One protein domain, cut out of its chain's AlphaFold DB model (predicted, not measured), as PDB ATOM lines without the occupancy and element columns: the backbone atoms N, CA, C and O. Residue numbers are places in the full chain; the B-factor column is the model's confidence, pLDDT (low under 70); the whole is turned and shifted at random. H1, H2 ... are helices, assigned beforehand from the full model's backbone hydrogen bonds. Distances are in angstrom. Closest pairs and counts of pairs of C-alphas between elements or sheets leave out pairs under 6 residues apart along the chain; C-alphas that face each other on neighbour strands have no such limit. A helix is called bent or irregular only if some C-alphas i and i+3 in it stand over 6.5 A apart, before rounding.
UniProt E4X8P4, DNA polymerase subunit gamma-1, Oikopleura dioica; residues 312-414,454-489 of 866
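This is residues 312 to 414 and 454 to 489 of the 866 residues of the protein "DNA polymerase subunit gamma-1" of Oikopleura dioica (UniProt E4X8P4). One long helix arm, H1a, makes most of the length of an elongated all-helix domain; H3, H4 and H6 pack along it, and H5 folds back on H6 as a hairpin. At one end H1 turns off into H1b, near short H2; at the other, residues 312 to 317 stick out. The printed part has 139 residues with six named helices, H1 to H6 in order, and no named strand. It is only just compact, close to loose, with a radius of gyration of the C-alphas of 17.3 A, and spans 59 by 35 by 20 A.

H1, residues 312 to 354, was assigned as one helix by its hydrogen bonds but is bent, C-alphas 344 and 347 being 7.8 A apart. Its arms H1a, residues 312 to 344, and H1b, residues 347 to 354, stand about perpendicular at 72 degrees, only just past steep. H2, residues 366 to 369, is close to H1b but not clearly touching; the closest C-alphas, of Ala 348 and Asp 366, are 6.7 A apart. H3, residues 392 to 397, touches H1a's residues 335 to 339 alone, opposite ways at a shallow tilt of 32 degrees (closest C-alphas Pro 335 and Ile 394, 6.4 A). H4, residues 407 to 410, only just touches H1a, with 3 pairs of C-alphas within 8 A, the closest those of Ala 338 and Leu 410, 6.9 A. H6, residues 472 to 489, touches H1a's residues 322 to 334 alone, opposite ways at a shallow tilt of 23 degrees; C-alphas 322 and 488 come closest, 6.3 A. H5, residues 456 to 463, and H6 form a hairpin at a steep tilt of 43 degrees, C-alphas 456 and 485 closest at 5.5 A. Every O i to N i+4 pair is within hydrogen-bond range in H1b, H3 and H6, against 25 of 29 in H1a and 2 of 4 in H5; H2 and H4 are too short for such a pair.

H1a begins at C-alpha 312 (-38.214, 307.651, -40.680) and is 46.9 A long; H6, 25.3 A, ends at C-alpha 489 (-35.256, 290.596, -30.267). H1a and H5 are irregular, C-alphas 331 and 334 being 6.8 A apart and C-alphas 457 and 460 7.0 A.

The C-alphas of Asn 312 and Pro 363 are farthest apart, 59.7 A. Residues 415 to 453 are not printed, with 12.6 A between C-alphas 414 and 454. The links H1 to H2 and H2 to H3 are long. Residues 358 to 365 and 384 have pLDDT under 70.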
ATOM      1  N   ASN A 312     -38.305 306.914 -41.941       85.81
ATOM      2  CA  ASN A 312     -38.214 307.651 -40.680       85.81
ATOM      3  C   ASN A 312     -39.420 307.385 -39.774       85.81
ATOM      4  O   ASN A 312     -39.274 307.210 -38.558       85.81
ATOM      5  N   GLU A 313     -40.613 307.313 -40.363       85.69
ATOM      6  CA  GLU A 313     -41.832 306.962 -39.645       85.69
ATOM      7  C   GLU A 313     -41.771 305.528 -39.107       85.69
ATOM      8  O   GLU A 313     -42.064 305.303 -37.929       85.69
ATOM      9  N   TYR A 314     -41.313 304.576 -39.921       85.25
ATOM     10  CA  TYR A 314     -41.118 303.180 -39.543       85.25
ATOM     11  C   TYR A 314     -40.189 303.041 -38.338       85.25
ATOM     12  O   TYR A 314     -40.528 302.365 -37.360       85.25
ATOM     13  N   VAL A 315     -39.032 303.710 -38.375       86.50
ATOM     14  CA  VAL A 315     -38.053 303.675 -37.280       86.50
ATOM     15  C   VAL A 315     -38.638 304.290 -36.011       86.50
ATOM     16  O   VAL A 315     -38.514 303.714 -34.926       86.50
ATOM     17  N   THR A 316     -39.329 305.423 -36.140       87.88
ATOM     18  CA  THR A 316     -39.959 306.122 -35.013       87.88
ATOM     19  C   THR A 316     -41.060 305.275 -34.373       87.88
ATOM     20  O   THR A 316     -41.062 305.090 -33.152       87.88
ATOM     21  N   LYS A 317     -41.968 304.711 -35.179       86.69
ATOM     22  CA  LYS A 317     -43.066 303.848 -34.720       86.69
ATOM     23  C   LYS A 317     -42.544 302.567 -34.075       86.69
ATOM     24  O   LYS A 317     -42.957 302.250 -32.962       86.69
ATOM     25  N   SER A 318     -41.596 301.879 -34.713       86.19
ATOM     26  CA  SER A 318     -40.995 300.645 -34.182       86.19
ATOM     27  C   SER A 318     -40.290 300.887 -32.848       86.19
ATOM     28  O   SER A 318     -40.430 300.099 -31.910       86.19
ATOM     29  N   ASN A 319     -39.574 302.010 -32.718       89.88
ATOM     30  CA  ASN A 319     -38.932 302.374 -31.460       89.88
ATOM     31  C   ASN A 319     -39.951 302.714 -30.369       89.88
ATOM     32  O   ASN A 319     -39.798 302.273 -29.231       89.88
ATOM     33  N   LYS A 320     -41.005 303.459 -30.714       90.69
ATOM     34  CA  LYS A 320     -42.084 303.800 -29.783       90.69
ATOM     35  C   LYS A 320     -42.792 302.546 -29.266       90.69
ATOM     36  O   LYS A 320     -42.948 302.415 -28.057       90.69
ATOM     37  N   GLU A 321     -43.160 301.620 -30.147       88.62
ATOM     38  CA  GLU A 321     -43.839 300.373 -29.773       88.62
ATOM     39  C   GLU A 321     -42.956 299.488 -28.884       88.62
ATOM     40  O   GLU A 321     -43.398 298.985 -27.848       88.62
ATOM     41  N   PHE A 322     -41.667 299.367 -29.222       90.50
ATOM     42  CA  PHE A 322     -40.705 298.646 -28.393       90.50
ATOM     43  C   PHE A 322     -40.601 299.240 -26.980       90.50
ATOM     44  O   PHE A 322     -40.644 298.501 -25.993       90.50
ATOM     45  N   GLU A 323     -40.482 300.566 -26.869       92.00
ATOM     46  CA  GLU A 323     -40.401 301.241 -25.574       92.00
ATOM     47  C   GLU A 323     -41.725 301.164 -24.799       92.00
ATOM     48  O   GLU A 323     -41.685 300.997 -23.583       92.00
ATOM     49  N   ILE A 324     -42.893 301.194 -25.453       92.56
ATOM     50  CA  ILE A 324     -44.196 300.985 -24.794       92.56
ATOM     51  C   ILE A 324     -44.262 299.591 -24.166       92.56
ATOM     52  O   ILE A 324     -44.507 299.475 -22.962       92.56
ATOM     53  N   MET A 325     -44.000 298.537 -24.946       90.69
ATOM     54  CA  MET A 325     -44.030 297.159 -24.446       90.69
ATOM     55  C   MET A 325     -43.028 296.950 -23.305       90.69
ATOM     56  O   MET A 325     -43.356 296.376 -22.263       90.69
ATOM     57  N   LYS A 326     -41.804 297.463 -23.470       92.44
ATOM     58  CA  LYS A 326     -40.749 297.354 -22.462       92.44
ATOM     59  C   LYS A 326     -41.085 298.133 -21.191       92.44
ATOM     60  O   LYS A 326     -40.920 297.587 -20.104       92.44
ATOM     61  N   ASN A 327     -41.567 299.371 -21.296       94.31
ATOM     62  CA  ASN A 327     -41.889 300.203 -20.135       94.31
ATOM     63  C   ASN A 327     -43.146 299.713 -19.407       94.31
ATOM     64  O   ASN A 327     -43.172 299.749 -18.180       94.31
ATOM     65  N   LYS A 328     -44.150 299.168 -20.108       93.69
ATOM     66  CA  LYS A 328     -45.293 298.489 -19.467       93.69
ATOM     67  C   LYS A 328     -44.824 297.363 -18.538       93.69
ATOM     68  O   LYS A 328     -45.330 297.196 -17.429       93.69
ATOM     69  N   LEU A 329     -43.822 296.604 -18.964       93.12
ATOM     70  CA  LEU A 329     -43.265 295.524 -18.163       93.12
ATOM     71  C   LEU A 329     -42.327 296.036 -17.054       93.12
ATOM     72  O   LEU A 329     -42.504 295.676 -15.890       93.12
ATOM     73  N   GLU A 330     -41.343 296.876 -17.397       94.75
ATOM     74  CA  GLU A 330     -40.277 297.305 -16.478       94.75
ATOM     75  C   GLU A 330     -40.687 298.430 -15.519       94.75
ATOM     76  O   GLU A 330     -40.127 298.502 -14.429       94.75
ATOM     77  N   CYS A 331     -41.636 299.295 -15.882       94.06
ATOM     78  CA  CYS A 331     -42.042 300.463 -15.085       94.06
ATOM     79  C   CYS A 331     -43.443 300.328 -14.462       94.06
ATOM     80  O   CYS A 331     -43.798 301.132 -13.605       94.06
ATOM     81  N   ASP A 332     -44.233 299.323 -14.861       93.06
ATOM     82  CA  ASP A 332     -45.574 299.095 -14.307       93.06
ATOM     83  C   ASP A 332     -45.729 297.695 -13.699       93.06
ATOM     84  O   ASP A 332     -45.869 297.549 -12.484       93.06
ATOM     85  N   THR A 333     -45.638 296.643 -14.517       93.44
ATOM     86  CA  THR A 333     -45.985 295.274 -14.095       93.44
ATOM     87  C   THR A 333     -44.999 294.704 -13.068       93.44
ATOM     88  O   THR A 333     -45.412 294.256 -11.995       93.44
ATOM     89  N   LEU A 334     -43.692 294.739 -13.357       94.31
ATOM     90  CA  LEU A 334     -42.665 294.201 -12.456       94.31
ATOM     91  C   LEU A 334     -42.519 295.010 -11.153       94.31
ATOM     92  O   LEU A 334     -42.466 294.373 -10.098       94.31
ATOM     93  N   PRO A 335     -42.493 296.363 -11.158       94.38
ATOM     94  CA  PRO A 335     -42.481 297.141  -9.919       94.38
ATOM     95  C   PRO A 335     -43.704 296.876  -9.039       94.38
ATOM     96  O   PRO A 335     -43.534 296.555  -7.864       94.38
ATOM     97  N   LYS A 336     -44.929 296.916  -9.591       92.56
ATOM     98  CA  LYS A 336     -46.157 296.620  -8.825       92.56
ATOM     99  C   LYS A 336     -46.121 295.223  -8.221       92.56
ATOM    100  O   LYS A 336     -46.509 295.035  -7.070       92.56
ATOM    101  N   PHE A 337     -45.629 294.242  -8.975       91.81
ATOM    102  CA  PHE A 337     -45.493 292.881  -8.476       91.81
ATOM    103  C   PHE A 337     -44.451 292.773  -7.355       91.81
ATOM    104  O   PHE A 337     -44.734 292.173  -6.320       91.81
ATOM    105  N   ALA A 338     -43.285 293.402  -7.512       92.81
ATOM    106  CA  ALA A 338     -42.252 293.453  -6.478       92.81
ATOM    107  C   ALA A 338     -42.770 294.107  -5.187       92.81
ATOM    108  O   ALA A 338     -42.569 293.562  -4.102       92.81
ATOM    109  N   VAL A 339     -43.493 295.227  -5.303       92.38
ATOM    110  CA  VAL A 339     -44.118 295.917  -4.165       92.38
ATOM    111  C   VAL A 339     -45.166 295.034  -3.496       92.38
ATOM    112  O   VAL A 339     -45.147 294.916  -2.278       92.38
ATOM    113  N   LYS A 340     -46.018 294.345  -4.262       91.38
ATOM    114  CA  LYS A 340     -47.016 293.412  -3.713       91.38
ATOM    115  C   LYS A 340     -46.374 292.272  -2.916       91.38
ATOM    116  O   LYS A 340     -46.900 291.873  -1.881       91.38
ATOM    117  N   ILE A 341     -45.244 291.741  -3.390       90.06
ATOM    118  CA  ILE A 341     -44.484 290.718  -2.660       90.06
ATOM    119  C   ILE A 341     -43.861 291.305  -1.392       90.06
ATOM    120  O   ILE A 341     -43.948 290.677  -0.345       90.06
ATOM    121  N   TYR A 342     -43.278 292.503  -1.459       90.69
ATOM    122  CA  TYR A 342     -42.726 293.177  -0.282       90.69
ATOM    123  C   TYR A 342     -43.805 293.467   0.773       90.69
ATOM    124  O   TYR A 342     -43.618 293.101   1.925       90.69
ATOM    125  N   GLN A 343     -44.958 294.013   0.378       90.12
ATOM    126  CA  GLN A 343     -46.091 294.310   1.268       90.12
ATOM    127  C   GLN A 343     -46.604 293.078   2.020       90.12
ATOM    128  O   GLN A 343     -47.076 293.204   3.145       90.12
ATOM    129  N   LYS A 344     -46.488 291.880   1.430       90.00
ATOM    130  CA  LYS A 344     -46.841 290.626   2.110       90.00
ATOM    131  C   LYS A 344     -45.975 290.373   3.355       90.00
ATOM    132  O   LYS A 344     -46.478 289.801   4.311       90.00
ATOM    133  N   TYR A 345     -44.711 290.789   3.318       88.69
ATOM    134  CA  TYR A 345     -43.693 290.518   4.340       88.69
ATOM    135  C   TYR A 345     -43.259 291.787   5.101       88.69
ATOM    136  O   TYR A 345     -42.365 291.744   5.939       88.69
ATOM    137  N   GLU A 346     -43.870 292.936   4.798       87.06
ATOM    138  CA  GLU A 346     -43.442 294.246   5.291       87.06
ATOM    139  C   GLU A 346     -43.537 294.349   6.814       87.06
ATOM    140  O   GLU A 346     -42.586 294.799   7.445       87.06
ATOM    141  N   THR A 347     -44.638 293.884   7.410       84.75
ATOM    142  CA  THR A 347     -44.844 293.930   8.865       84.75
ATOM    143  C   THR A 347     -43.788 293.120   9.611       84.75
ATOM    144  O   THR A 347     -43.165 293.621  10.543       84.75
ATOM    145  N   ALA A 348     -43.542 291.886   9.165       83.81
ATOM    146  CA  ALA A 348     -42.518 291.022   9.739       83.81
ATOM    147  C   ALA A 348     -41.116 291.637   9.573       83.81
ATOM    148  O   ALA A 348     -40.257 291.527  10.446       83.81
ATOM    149  N   TRP A 349     -40.868 292.308   8.444       86.62
ATOM    150  CA  TRP A 349     -39.575 292.925   8.176       86.62
ATOM    151  C   TRP A 349     -39.342 294.178   9.024       86.62
ATOM    152  O   TRP A 349     -38.226 294.409   9.489       86.62
ATOM    153  N   GLN A 350     -40.386 294.971   9.264       84.44
ATOM    154  CA  GLN A 350     -40.342 296.107  10.187       84.44
ATOM    155  C   GLN A 350     -40.076 295.647  11.628       84.44
ATOM    156  O   GLN A 350     -39.216 296.230  12.286       84.44
ATOM    157  N   ASP A 351     -40.704 294.556  12.078       82.62
ATOM    158  CA  ASP A 351     -40.445 293.952  13.395       82.62
ATOM    159  C   ASP A 351     -38.976 293.507  13.552       82.62
ATOM    160  O   ASP A 351     -38.312 293.834  14.537       82.62
ATOM    161  N   ALA A 352     -38.403 292.864  12.530       82.62
ATOM    162  CA  ALA A 352     -36.986 292.480  12.504       82.62
ATOM    163  C   ALA A 352     -36.028 293.681  12.609       82.62
ATOM    164  O   ALA A 352     -34.980 293.627  13.260       82.62
ATOM    165  N   VAL A 353     -36.387 294.795  11.968       83.75
ATOM    166  CA  VAL A 353     -35.637 296.054  12.038       83.75
ATOM    167  C   VAL A 353     -35.709 296.667  13.435       83.75
ATOM    168  O   VAL A 353     -34.680 297.116  13.944       83.75
ATOM    169  N   GLU A 354     -36.896 296.707  14.041       82.62
ATOM    170  CA  GLU A 354     -37.123 297.276  15.376       82.62
ATOM    171  C   GLU A 354     -36.414 296.467  16.464       82.62
ATOM    172  O   GLU A 354     -35.744 297.034  17.330       82.62
ATOM    173  N   THR A 355     -36.481 295.139  16.369       78.81
ATOM    174  CA  THR A 355     -35.828 294.200  17.294       78.81
ATOM    175  C   THR A 355     -34.329 294.020  17.029       78.81
ATOM    176  O   THR A 355     -33.640 293.379  17.823       78.81
ATOM    177  N   GLN A 356     -33.805 294.584  15.932       76.06
ATOM    178  CA  GLN A 356     -32.436 294.387  15.428       76.06
ATOM    179  C   GLN A 356     -32.049 292.912  15.227       76.06
ATOM    180  O   GLN A 356     -30.863 292.574  15.179       76.06
ATOM    181  N   ASN A 357     -33.037 292.030  15.088       71.31
ATOM    182  CA  ASN A 357     -32.828 290.604  14.936       71.31
ATOM    183  C   ASN A 357     -33.004 290.227  13.464       71.31
ATOM    184  O   ASN A 357     -34.121 290.122  12.991       71.31
ATOM    185  N   PHE A 358     -31.900 290.010  12.743       68.44
ATOM    186  CA  PHE A 358     -31.906 289.525  11.352       68.44
ATOM    187  C   PHE A 358     -31.489 288.053  11.246       68.44
ATOM    188  O   PHE A 358     -31.035 287.612  10.188       68.44
ATOM    189  N   ASP A 359     -31.609 287.291  12.337       64.44
ATOM    190  CA  ASP A 359     -31.257 285.877  12.338       64.44
ATOM    191  C   ASP A 359     -32.104 285.085  11.326       64.44
ATOM    192  O   ASP A 359     -33.338 285.133  11.332       64.44
ATOM    193  N   ALA A 360     -31.436 284.333  10.451       58.88
ATOM    194  CA  ALA A 360     -32.081 283.523   9.424       58.88
ATOM    195  C   ALA A 360     -32.988 282.431  10.026       58.88
ATOM    196  O   ALA A 360     -33.962 282.035   9.388       58.88
ATOM    197  N   SER A 361     -32.714 281.998  11.263       60.81
ATOM    198  CA  SER A 361     -33.518 281.023  12.018       60.81
ATOM    199  C   SER A 361     -34.712 281.609  12.781       60.81
ATOM    200  O   SER A 361     -35.461 280.846  13.393       60.81
ATOM    201  N   SER A 362     -34.920 282.931  12.767       61.81
ATOM    202  CA  SER A 362     -36.008 283.555  13.527       61.81
ATOM    203  C   SER A 362     -37.392 283.164  12.973       61.81
ATOM    204  O   SER A 362     -37.656 283.399  11.790       61.81
ATOM    205  N   PRO A 363     -38.321 282.649  13.806       58.31
ATOM    206  CA  PRO A 363     -39.695 282.345  13.393       58.31
ATOM    207  C   PRO A 363     -40.516 283.601  13.052       58.31
ATOM    208  O   PRO A 363     -41.593 283.485  12.473       58.31
ATOM    209  N   HIS A 364     -40.003 284.793  13.380       56.91
ATOM    210  CA  HIS A 364     -40.599 286.086  13.038       56.91
ATOM    211  C   HIS A 364     -40.248 286.552  11.611       56.91
ATOM    212  O   HIS A 364     -40.843 287.505  11.120       56.91
ATOM    213  N   HIS A 365     -39.330 285.868  10.912       68.50
ATOM    214  CA  HIS A 365     -38.992 286.130   9.507       68.50
ATOM    215  C   HIS A 365     -39.763 285.191   8.582       68.50
ATOM    216  O   HIS A 365     -39.218 284.239   8.020       68.50
ATOM    217  N   ASP A 366     -41.050 285.459   8.409       72.19
ATOM    218  CA  ASP A 366     -41.948 284.663   7.566       72.19
ATOM    219  C   ASP A 366     -41.479 284.535   6.097       72.19
ATOM    220  O   ASP A 366     -41.775 283.538   5.435       72.19
ATOM    221  N   TRP A 367     -40.666 285.471   5.592       79.94
ATOM    222  CA  TRP A 367     -40.028 285.360   4.274       79.94
ATOM    223  C   TRP A 367     -38.944 284.274   4.192       79.94
ATOM    224  O   TRP A 367     -38.676 283.789   3.091       79.94
ATOM    225  N   ASN A 368     -38.332 283.855   5.307       79.44
ATOM    226  CA  ASN A 368     -37.343 282.768   5.323       79.44
ATOM    227  C   ASN A 368     -37.991 281.394   5.109       79.44
ATOM    228  O   ASN A 368     -37.344 280.486   4.589       79.44
ATOM    229  N   ALA A 369     -39.281 281.257   5.433       80.12
ATOM    230  CA  ALA A 369     -40.056 280.052   5.149       80.12
ATOM    231  C   ALA A 369     -40.364 279.887   3.650       80.12
ATOM    232  O   ALA A 369     -40.700 278.794   3.199       80.12
ATOM    233  N   ASP A 370     -40.254 280.962   2.867       85.88
ATOM    234  CA  ASP A 370     -40.457 280.937   1.428       85.88
ATOM    235  C   ASP A 370     -39.125 280.663   0.708       85.88
ATOM    236  O   ASP A 370     -38.243 281.534   0.674       85.88
ATOM    237  N   PRO A 371     -38.957 279.488   0.070       84.50
ATOM    238  CA  PRO A 371     -37.689 279.125  -0.543       84.50
ATOM    239  C   PRO A 371     -37.243 280.148  -1.587       84.50
ATOM    240  O   PRO A 371     -36.069 280.451  -1.682       84.50
ATOM    241  N   PHE A 372     -38.148 280.746  -2.356       88.56
ATOM    242  CA  PHE A 372     -37.739 281.675  -3.411       88.56
ATOM    243  C   PHE A 372     -37.445 283.069  -2.865       88.56
ATOM    244  O   PHE A 372     -36.468 283.701  -3.264       88.56
ATOM    245  N   ILE A 373     -38.284 283.547  -1.948       90.19
ATOM    246  CA  ILE A 373     -38.219 284.923  -1.451       90.19
ATOM    247  C   ILE A 373     -37.085 285.118  -0.437       90.19
ATOM    248  O   ILE A 373     -36.477 286.189  -0.414       90.19
ATOM    249  N   SER A 374     -36.715 284.076   0.311       87.00
ATOM    250  CA  SER A 374     -35.527 284.067   1.181       87.00
ATOM    251  C   SER A 374     -34.212 284.349   0.440       87.00
ATOM    252  O   SER A 374     -33.249 284.807   1.044       87.00
ATOM    253  N   SER A 375     -34.154 284.136  -0.883       87.62
ATOM    254  CA  SER A 375     -32.973 284.449  -1.707       87.62
ATOM    255  C   SER A 375     -32.784 285.930  -2.042       87.62
ATOM    256  O   SER A 375     -31.778 286.286  -2.659       87.62
ATOM    257  N   LEU A 376     -33.737 286.797  -1.694       90.06
ATOM    258  CA  LEU A 376     -33.597 288.242  -1.872       90.06
ATOM    259  C   LEU A 376     -32.745 288.853  -0.743       90.06
ATOM    260  O   LEU A 376     -32.697 288.339   0.369       90.06
ATOM    261  N   ASP A 377     -32.066 289.973  -1.012       88.31
ATOM    262  CA  ASP A 377     -31.239 290.658  -0.005       88.31
ATOM    263  C   ASP A 377     -32.104 291.526   0.920       88.31
ATOM    264  O   ASP A 377     -32.350 292.711   0.659       88.31
ATOM    265  N   TRP A 378     -32.584 290.903   1.996       87.31
ATOM    266  CA  TRP A 378     -33.443 291.512   3.012       87.31
ATOM    267  C   TRP A 378     -32.708 292.438   3.994       87.31
ATOM    268  O   TRP A 378     -33.344 293.025   4.871       87.31
ATOM    269  N   THR A 379     -31.390 292.629   3.853       86.44
ATOM    270  CA  THR A 379     -30.631 293.478   4.782       86.44
ATOM    271  C   THR A 379     -31.028 294.958   4.657       86.44
ATOM    272  O   THR A 379     -31.287 295.433   3.543       86.44
ATOM    273  N   PRO A 380     -31.065 295.736   5.759       85.12
ATOM    274  CA  PRO A 380     -31.380 297.160   5.701       85.12
ATOM    275  C   PRO A 380     -30.343 297.942   4.895       85.12
ATOM    276  O   PRO A 380     -29.141 297.900   5.162       85.12
ATOM    277  N   ALA A 381     -30.803 298.713   3.914       83.44
ATOM    278  CA  ALA A 381     -29.920 299.500   3.058       83.44
ATOM    279  C   ALA A 381     -29.409 300.795   3.715       83.44
ATOM    280  O   ALA A 381     -28.381 301.327   3.304       83.44
ATOM    281  N   THR A 382     -30.147 301.348   4.682       80.69
ATOM    282  CA  THR A 382     -29.819 302.593   5.402       80.69
ATOM    283  C   THR A 382     -30.310 302.538   6.842       80.69
ATOM    284  O   THR A 382     -31.326 301.914   7.115       80.69
ATOM    285  N   LYS A 383     -29.628 303.254   7.748       73.62
ATOM    286  CA  LYS A 383     -30.034 303.376   9.162       73.62
ATOM    287  C   LYS A 383     -31.244 304.300   9.377       73.62
ATOM    288  O   LYS A 383     -32.027 304.081  10.286       73.62
ATOM    289  N   ARG A 384     -31.399 305.343   8.550       67.31
ATOM    290  CA  ARG A 384     -32.558 306.256   8.574       67.31
ATOM    291  C   ARG A 384     -33.561 305.798   7.512       67.31
ATOM    292  O   ARG A 384     -33.157 305.682   6.355       67.31
ATOM    293  N   LYS A 385     -34.818 305.539   7.903       70.56
ATOM    294  CA  LYS A 385     -35.875 304.937   7.056       70.56
ATOM    295  C   LYS A 385     -35.378 303.656   6.361       70.56
ATOM    296  O   LYS A 385     -35.076 303.679   5.163       70.56
ATOM    297  N   PRO A 386     -35.161 302.580   7.133       82.31
ATOM    298  CA  PRO A 386     -34.613 301.345   6.603       82.31
ATOM    299  C   PRO A 386     -35.593 300.753   5.581       82.31
ATOM    300  O   PRO A 386     -36.793 300.699   5.814       82.31
ATOM    301  N   LEU A 387     -35.052 300.301   4.450       87.25
ATOM    302  CA  LEU A 387     -35.730 299.462   3.459       87.25
ATOM    303  C   LEU A 387     -34.799 298.294   3.111       87.25
ATOM    304  O   LEU A 387     -33.574 298.501   3.140       87.25
ATOM    305  N   PRO A 388     -35.326 297.116   2.732       90.25
ATOM    306  CA  PRO A 388     -34.495 296.027   2.236       90.25
ATOM    307  C   PRO A 388     -33.663 296.468   1.024       90.25
ATOM    308  O   PRO A 388     -34.160 297.181   0.140       90.25
ATOM    309  N   LYS A 389     -32.401 296.029   0.943       89.88
ATOM    310  CA  LYS A 389     -31.502 296.358  -0.180       89.88
ATOM    311  C   LYS A 389     -32.077 295.972  -1.536       89.88
ATOM    312  O   LYS A 389     -31.849 296.697  -2.500       89.88
ATOM    313  N   TRP A 390     -32.828 294.874  -1.613       91.06
ATOM    314  CA  TRP A 390     -33.396 294.409  -2.877       91.06
ATOM    315  C   TRP A 390     -34.546 295.294  -3.405       91.06
ATOM    316  O   TRP A 390     -34.626 295.502  -4.615       91.06
ATOM    317  N   ILE A 391     -35.411 295.836  -2.532       91.94
ATOM    318  CA  ILE A 391     -36.619 296.599  -2.924       91.94
ATOM    319  C   ILE A 391     -36.388 298.114  -2.962       91.94
ATOM    320  O   ILE A 391     -37.014 298.818  -3.752       91.94
ATOM    321  N   LYS A 392     -35.452 298.643  -2.162       90.88
ATOM    322  CA  LYS A 392     -35.124 300.078  -2.137       90.88
ATOM    323  C   LYS A 392     -34.869 300.702  -3.520       90.88
ATOM    324  O   LYS A 392     -35.446 301.762  -3.773       90.88
ATOM    325  N   PRO A 393     -34.030 300.129  -4.412       90.56
ATOM    326  CA  PRO A 393     -33.821 300.716  -5.737       90.56
ATOM    327  C   PRO A 393     -35.105 300.708  -6.577       90.56
ATOM    328  O   PRO A 393     -35.380 301.678  -7.273       90.56
ATOM    329  N   ILE A 394     -35.936 299.671  -6.431       91.75
ATOM    330  CA  ILE A 394     -37.202 299.518  -7.156       91.75
ATOM    331  C   ILE A 394     -38.195 300.614  -6.757       91.75
ATOM    332  O   ILE A 394     -38.781 301.246  -7.627       91.75
ATOM    333  N   LEU A 395     -38.343 300.882  -5.455       89.44
ATOM    334  CA  LEU A 395     -39.219 301.945  -4.945       89.44
ATOM    335  C   LEU A 395     -38.724 303.348  -5.314       89.44
ATOM    336  O   LEU A 395     -39.534 304.247  -5.520       89.44
ATOM    337  N   LYS A 396     -37.402 303.546  -5.390       89.75
ATOM    338  CA  LYS A 396     -36.806 304.841  -5.746       89.75
ATOM    339  C   LYS A 396     -36.978 305.168  -7.230       89.75
ATOM    340  O   LYS A 396     -37.266 306.309  -7.569       89.75
ATOM    341  N   GLU A 397     -36.739 304.193  -8.100       89.31
ATOM    342  CA  GLU A 397     -36.717 304.392  -9.556       89.31
ATOM    343  C   GLU A 397     -38.062 304.074 -10.219       89.31
ATOM    344  O   GLU A 397     -38.251 304.381 -11.393       89.31
ATOM    345  N   ASN A 398     -38.980 303.439  -9.480       92.19
ATOM    346  CA  ASN A 398     -40.212 302.839  -9.991       92.19
ATOM    347  C   ASN A 398     -39.973 301.996 -11.257       92.19
ATOM    348  O   ASN A 398     -40.721 302.055 -12.232       92.19
ATOM    349  N   ARG A 399     -38.873 301.234 -11.256       93.06
ATOM    350  CA  ARG A 399     -38.425 300.448 -12.402       93.06
ATOM    351  C   ARG A 399     -37.729 299.167 -11.962       93.06
ATOM    352  O   ARG A 399     -36.890 299.168 -11.064       93.06
ATOM    353  N   VAL A 400     -38.038 298.065 -12.637       93.69
ATOM    354  CA  VAL A 400     -37.370 296.769 -12.495       93.69
ATOM    355  C   VAL A 400     -37.044 296.252 -13.883       93.69
ATOM    356  O   VAL A 400     -37.943 295.921 -14.650       93.69
ATOM    357  N   SER A 401     -35.757 296.138 -14.214       91.44
ATOM    358  CA  SER A 401     -35.399 295.484 -15.471       91.44
ATOM    359  C   SER A 401     -35.779 294.007 -15.444       91.44
ATOM    360  O   SER A 401     -35.529 293.325 -14.450       91.44
ATOM    361  N   MET A 402     -36.282 293.479 -16.561       89.50
ATOM    362  CA  MET A 402     -36.561 292.043 -16.722       89.50
ATOM    363  C   MET A 402     -35.340 291.149 -16.453       89.50
ATOM    364  O   MET A 402     -35.489 290.003 -16.043       89.50
ATOM    365  N   ASN A 403     -34.130 291.686 -16.644       89.19
ATOM    366  CA  ASN A 403     -32.870 290.984 -16.391       89.19
ATOM    367  C   ASN A 403     -32.317 291.201 -14.972       89.19
ATOM    368  O   ASN A 403     -31.195 290.779 -14.679       89.19
ATOM    369  N   ASN A 404     -33.061 291.872 -14.089       91.50
ATOM    370  CA  ASN A 404     -32.667 292.031 -12.695       91.50
ATOM    371  C   ASN A 404     -32.624 290.657 -12.001       91.50
ATOM    372  O   ASN A 404     -33.489 289.808 -12.213       91.50
ATOM    373  N   ARG A 405     -31.618 290.433 -11.145       90.94
ATOM    374  CA  ARG A 405     -31.433 289.169 -10.413       90.94
ATOM    375  C   ARG A 405     -32.591 288.836  -9.471       90.94
ATOM    376  O   ARG A 405     -32.765 287.665  -9.158       90.94
ATOM    377  N   SER A 406     -33.372 289.825  -9.030       91.81
ATOM    378  CA  SER A 406     -34.565 289.587  -8.210       91.81
ATOM    379  C   SER A 406     -35.715 288.956  -9.001       91.81
ATOM    380  O   SER A 406     -36.495 288.205  -8.425       91.81
ATOM    381  N   VAL A 407     -35.810 289.196 -10.315       93.31
ATOM    382  CA  VAL A 407     -36.956 288.778 -11.143       93.31
ATOM    383  C   VAL A 407     -37.157 287.255 -11.146       93.31
ATOM    384  O   VAL A 407     -38.271 286.831 -10.847       93.31
ATOM    385  N   PRO A 408     -36.133 286.403 -11.373       93.56
ATOM    386  CA  PRO A 408     -36.293 284.949 -11.269       93.56
ATOM    387  C   PRO A 408     -36.850 284.455  -9.928       93.56
ATOM    388  O   PRO A 408     -37.636 283.509  -9.904       93.56
ATOM    389  N   TYR A 409     -36.481 285.107  -8.821       93.06
ATOM    390  CA  TYR A 409     -36.975 284.764  -7.486       93.06
ATOM    391  C   TYR A 409     -38.416 285.229  -7.275       93.06
ATOM    392  O   TYR A 409     -39.247 284.446  -6.820       93.06
ATOM    393  N   LEU A 410     -38.742 286.462  -7.680       91.94
ATOM    394  CA  LEU A 410     -40.109 286.993  -7.631       91.94
ATOM    395  C   LEU A 410     -41.076 286.117  -8.446       91.94
ATOM    396  O   LEU A 410     -42.194 285.850  -8.012       91.94
ATOM    397  N   LEU A 411     -40.628 285.627  -9.604       92.62
ATOM    398  CA  LEU A 411     -41.399 284.745 -10.484       92.62
ATOM    399  C   LEU A 411     -41.386 283.274 -10.053       92.62
ATOM    400  O   LEU A 411     -42.105 282.474 -10.651       92.62
ATOM    401  N   ARG A 412     -40.609 282.912  -9.025       92.44
ATOM    402  CA  ARG A 412     -40.452 281.538  -8.523       92.44
ATOM    403  C   ARG A 412     -40.043 280.548  -9.618       92.44
ATOM    404  O   ARG A 412     -40.700 279.531  -9.823       92.44
ATOM    405  N   LEU A 413     -38.997 280.885 -10.373       92.81
ATOM    406  CA  LEU A 413     -38.551 280.059 -11.495       92.81
ATOM    407  C   LEU A 413     -37.948 278.723 -11.040       92.81
ATOM    408  O   LEU A 413     -37.152 278.646 -10.105       92.81
ATOM    409  N   GLU A 414     -38.283 277.674 -11.775       92.88
ATOM    410  CA  GLU A 414     -37.793 276.313 -11.607       92.88
ATOM    411  C   GLU A 414     -37.161 275.833 -12.918       92.88
ATOM    412  O   GLU A 414     -37.691 276.064 -14.008       92.88
ATOM    413  N   MET A 454     -33.744 285.639 -17.979       87.69
ATOM    414  CA  MET A 454     -34.833 286.262 -18.746       87.69
ATOM    415  C   MET A 454     -34.369 286.851 -20.086       87.69
ATOM    416  O   MET A 454     -34.874 287.878 -20.540       87.69
ATOM    417  N   THR A 455     -33.387 286.213 -20.727       84.75
ATOM    418  CA  THR A 455     -32.874 286.629 -22.042       84.75
ATOM    419  C   THR A 455     -33.496 285.797 -23.159       84.75
ATOM    420  O   THR A 455     -33.925 284.667 -22.933       84.75
ATOM    421  N   SER A 456     -33.467 286.312 -24.393       76.62
ATOM    422  CA  SER A 456     -33.971 285.597 -25.576       76.62
ATOM    423  C   SER A 456     -33.318 284.227 -25.810       76.62
ATOM    424  O   SER A 456     -33.897 283.379 -26.483       76.62
ATOM    425  N   LYS A 457     -32.130 283.977 -25.241       79.38
ATOM    426  CA  LYS A 457     -31.424 282.692 -25.353       79.38
ATOM    427  C   LYS A 457     -32.140 281.551 -24.632       79.38
ATOM    428  O   LYS A 457     -32.197 280.447 -25.158       79.38
ATOM    429  N   TYR A 458     -32.734 281.827 -23.471       82.00
ATOM    430  CA  TYR A 458     -33.455 280.822 -22.683       82.00
ATOM    431  C   TYR A 458     -34.925 280.688 -23.090       82.00
ATOM    432  O   TYR A 458     -35.621 279.833 -22.548       82.00
ATOM    433  N   SER A 459     -35.403 281.455 -24.080       78.19
ATOM    434  CA  SER A 459     -36.778 281.340 -24.581       78.19
ATOM    435  C   SER A 459     -37.118 279.912 -25.015       78.19
ATOM    436  O   SER A 459     -38.197 279.428 -24.691       78.19
ATOM    437  N   LYS A 460     -36.186 279.192 -25.665       77.31
ATOM    438  CA  LYS A 460     -36.385 277.778 -26.042       77.31
ATOM    439  C   LYS A 460     -36.614 276.882 -24.823       77.31
ATOM    440  O   LYS A 460     -37.454 275.992 -24.869       77.31
ATOM    441  N   ASN A 461     -35.895 277.126 -23.729       84.12
ATOM    442  CA  ASN A 461     -36.057 276.379 -22.483       84.12
ATOM    443  C   ASN A 461     -37.378 276.704 -21.789       84.12
ATOM    444  O   ASN A 461     -37.956 275.809 -21.180       84.12
ATOM    445  N   ILE A 462     -37.869 277.939 -21.898       84.75
ATOM    446  CA  ILE A 462     -39.187 278.306 -21.369       84.75
ATOM    447  C   ILE A 462     -40.298 277.628 -22.183       84.75
ATOM    448  O   ILE A 462     -41.178 277.003 -21.598       84.75
ATOM    449  N   ILE A 463     -40.212 277.658 -23.519       80.31
ATOM    450  CA  ILE A 463     -41.170 276.987 -24.421       80.31
ATOM    451  C   ILE A 463     -41.192 275.475 -24.177       80.31
ATOM    452  O   ILE A 463     -42.260 274.881 -24.087       80.31
ATOM    453  N   ALA A 464     -40.019 274.856 -24.018       79.06
ATOM    454  CA  ALA A 464     -39.896 273.429 -23.721       79.06
ATOM    455  C   ALA A 464     -40.333 273.053 -22.289       79.06
ATOM    456  O   ALA A 464     -40.231 271.891 -21.907       79.06
ATOM    457  N   GLY A 465     -40.737 274.019 -21.456       84.00
ATOM    458  CA  GLY A 465     -41.085 273.788 -20.052       84.00
ATOM    459  C   GLY A 465     -39.890 273.444 -19.153       84.00
ATOM    460  O   GLY A 465     -40.070 273.120 -17.981       84.00
ATOM    461  N   HIS A 466     -38.659 273.529 -19.665       86.88
ATOM    462  CA  HIS A 466     -37.447 273.336 -18.873       86.88
ATOM    463  C   HIS A 466     -37.220 274.473 -17.880       86.88
ATOM    464  O   HIS A 466     -36.716 274.196 -16.803       86.88
ATOM    465  N   LEU A 467     -37.560 275.717 -18.222       89.44
ATOM    466  CA  LEU A 467     -37.504 276.869 -17.318       89.44
ATOM    467  C   LEU A 467     -38.924 277.414 -17.140       89.44
ATOM    468  O   LEU A 467     -39.447 278.069 -18.035       89.44
ATOM    469  N   ALA A 468     -39.560 277.127 -16.010       91.00
ATOM    470  CA  ALA A 468     -40.983 277.395 -15.810       91.00
ATOM    471  C   ALA A 468     -41.279 277.900 -14.395       91.00
ATOM    472  O   ALA A 468     -40.405 277.935 -13.536       91.00
ATOM    473  N   THR A 469     -42.527 278.285 -14.141       91.12
ATOM    474  CA  THR A 469     -43.029 278.561 -12.792       91.12
ATOM    475  C   THR A 469     -44.372 277.875 -12.593       91.12
ATOM    476  O   THR A 469     -45.212 277.841 -13.497       91.12
ATOM    477  N   LYS A 470     -44.597 277.345 -11.391       87.38
ATOM    478  CA  LYS A 470     -45.915 276.850 -10.968       87.38
ATOM    479  C   LYS A 470     -46.830 277.984 -10.502       87.38
ATOM    480  O   LYS A 470     -48.026 277.777 -10.335       87.38
ATOM    481  N   TYR A 471     -46.280 279.179 -10.297       85.69
ATOM    482  CA  TYR A 471     -47.008 280.329  -9.786       85.69
ATOM    483  C   TYR A 471     -47.805 281.026 -10.895       85.69
ATOM    484  O   TYR A 471     -47.222 281.607 -11.806       85.69
ATOM    485  N   GLU A 472     -49.136 281.002 -10.801       83.94
ATOM    486  CA  GLU A 472     -50.036 281.439 -11.881       83.94
ATOM    487  C   GLU A 472     -49.801 282.891 -12.326       83.94
ATOM    488  O   GLU A 472     -49.659 283.171 -13.512       83.94
ATOM    489  N   PHE A 473     -49.641 283.815 -11.376       81.31
ATOM    490  CA  PHE A 473     -49.328 285.212 -11.697       81.31
ATOM    491  C   PHE A 473     -47.937 285.365 -12.341       81.31
ATOM    492  O   PHE A 473     -47.738 286.201 -13.220       81.31
ATOM    493  N   GLY A 474     -46.984 284.511 -11.949       85.12
ATOM    494  CA  GLY A 474     -45.659 284.446 -12.560       85.12
ATOM    495  C   GLY A 474     -45.706 283.970 -14.012       85.12
ATOM    496  O   GLY A 474     -44.954 284.491 -14.830       85.12
ATOM    497  N   LYS A 475     -46.611 283.047 -14.366       88.06
ATOM    498  CA  LYS A 475     -46.773 282.567 -15.751       88.06
ATOM    499  C   LYS A 475     -47.159 283.698 -16.703       88.06
ATOM    500  O   LYS A 475     -46.569 283.800 -17.776       88.06
ATOM    501  N   ASN A 476     -48.082 284.569 -16.291       89.25
ATOM    502  CA  ASN A 476     -48.492 285.724 -17.096       89.25
ATOM    503  C   ASN A 476     -47.324 286.693 -17.322       89.25
ATOM    504  O   ASN A 476     -47.049 287.062 -18.457       89.25
ATOM    505  N   ILE A 477     -46.557 287.014 -16.274       91.50
ATOM    506  CA  ILE A 477     -45.386 287.893 -16.416       91.50
ATOM    507  C   ILE A 477     -44.294 287.245 -17.280       91.50
ATOM    508  O   ILE A 477     -43.644 287.932 -18.062       91.50
ATOM    509  N   ILE A 478     -44.072 285.931 -17.170       90.56
ATOM    510  CA  ILE A 478     -43.126 285.222 -18.045       90.56
ATOM    511  C   ILE A 478     -43.583 285.313 -19.499       90.56
ATOM    512  O   ILE A 478     -42.746 285.566 -20.363       90.56
ATOM    513  N   LYS A 479     -44.883 285.153 -19.768       88.69
ATOM    514  CA  LYS A 479     -45.450 285.322 -21.109       88.69
ATOM    515  C   LYS A 479     -45.200 286.738 -21.636       88.69
ATOM    516  O   LYS A 479     -44.691 286.864 -22.744       88.69
ATOM    517  N   ASP A 480     -45.428 287.768 -20.825       89.62
ATOM    518  CA  ASP A 480     -45.149 289.163 -21.196       89.62
ATOM    519  C   ASP A 480     -43.646 289.397 -21.450       89.62
ATOM    520  O   ASP A 480     -43.254 290.013 -22.441       89.62
ATOM    521  N   ILE A 481     -42.763 288.854 -20.600       90.19
ATOM    522  CA  ILE A 481     -41.303 288.913 -20.798       90.19
ATOM    523  C   ILE A 481     -40.903 288.213 -22.100       90.19
ATOM    524  O   ILE A 481     -40.040 288.708 -22.829       90.19
ATOM    525  N   MET A 482     -41.494 287.054 -22.393       87.38
ATOM    526  CA  MET A 482     -41.250 286.319 -23.630       87.38
ATOM    527  C   MET A 482     -41.747 287.086 -24.845       87.38
ATOM    528  O   MET A 482     -41.047 287.089 -25.854       87.38
ATOM    529  N   GLU A 483     -42.896 287.750 -24.753       86.50
ATOM    530  CA  GLU A 483     -43.428 288.591 -25.819       86.50
ATOM    531  C   GLU A 483     -42.456 289.735 -26.129       86.50
ATOM    532  O   GLU A 483     -41.973 289.830 -27.259       86.50
ATOM    533  N   VAL A 484     -42.043 290.517 -25.123       89.00
ATOM    534  CA  VAL A 484     -41.060 291.603 -25.311       89.00
ATOM    535  C   VAL A 484     -39.741 291.062 -25.858       89.00
ATOM    536  O   VAL A 484     -39.130 291.658 -26.750       89.00
ATOM    537  N   ASN A 485     -39.273 289.925 -25.337       87.94
ATOM    538  CA  ASN A 485     -38.015 289.354 -25.787       87.94
ATOM    539  C   ASN A 485     -38.082 288.850 -27.223       87.94
ATOM    540  O   ASN A 485     -37.128 289.078 -27.961       87.94
ATOM    541  N   THR A 486     -39.167 288.179 -27.597       83.25
ATOM    542  CA  THR A 486     -39.352 287.583 -28.921       83.25
ATOM    543  C   THR A 486     -39.600 288.686 -29.933       83.25
ATOM    544  O   THR A 486     -38.756 288.873 -30.809       83.25
ATOM    545  N   ARG A 487     -40.643 289.503 -29.736       83.44
ATOM    546  CA  ARG A 487     -41.022 290.593 -30.648       83.44
ATOM    547  C   ARG A 487     -39.941 291.668 -30.749       83.44
ATOM    548  O   ARG A 487     -39.642 292.156 -31.830       83.44
ATOM    549  N   GLY A 488     -39.285 292.004 -29.638       85.88
ATOM    550  CA  GLY A 488     -38.220 293.010 -29.592       85.88
ATOM    551  C   GLY A 488     -36.803 292.475 -29.822       85.88
ATOM    552  O   GLY A 488     -35.846 293.244 -29.704       85.88
ATOM    553  N   SER A 489     -36.603 291.171 -30.064       83.44
ATOM    554  CA  SER A 489     -35.256 290.596 -30.267       83.44
ATOM    555  C   SER A 489     -34.559 291.200 -31.480       83.44
ATOM    556  O   SER A 489     -33.420 291.658 -31.367       83.44
TER     557      SER A 489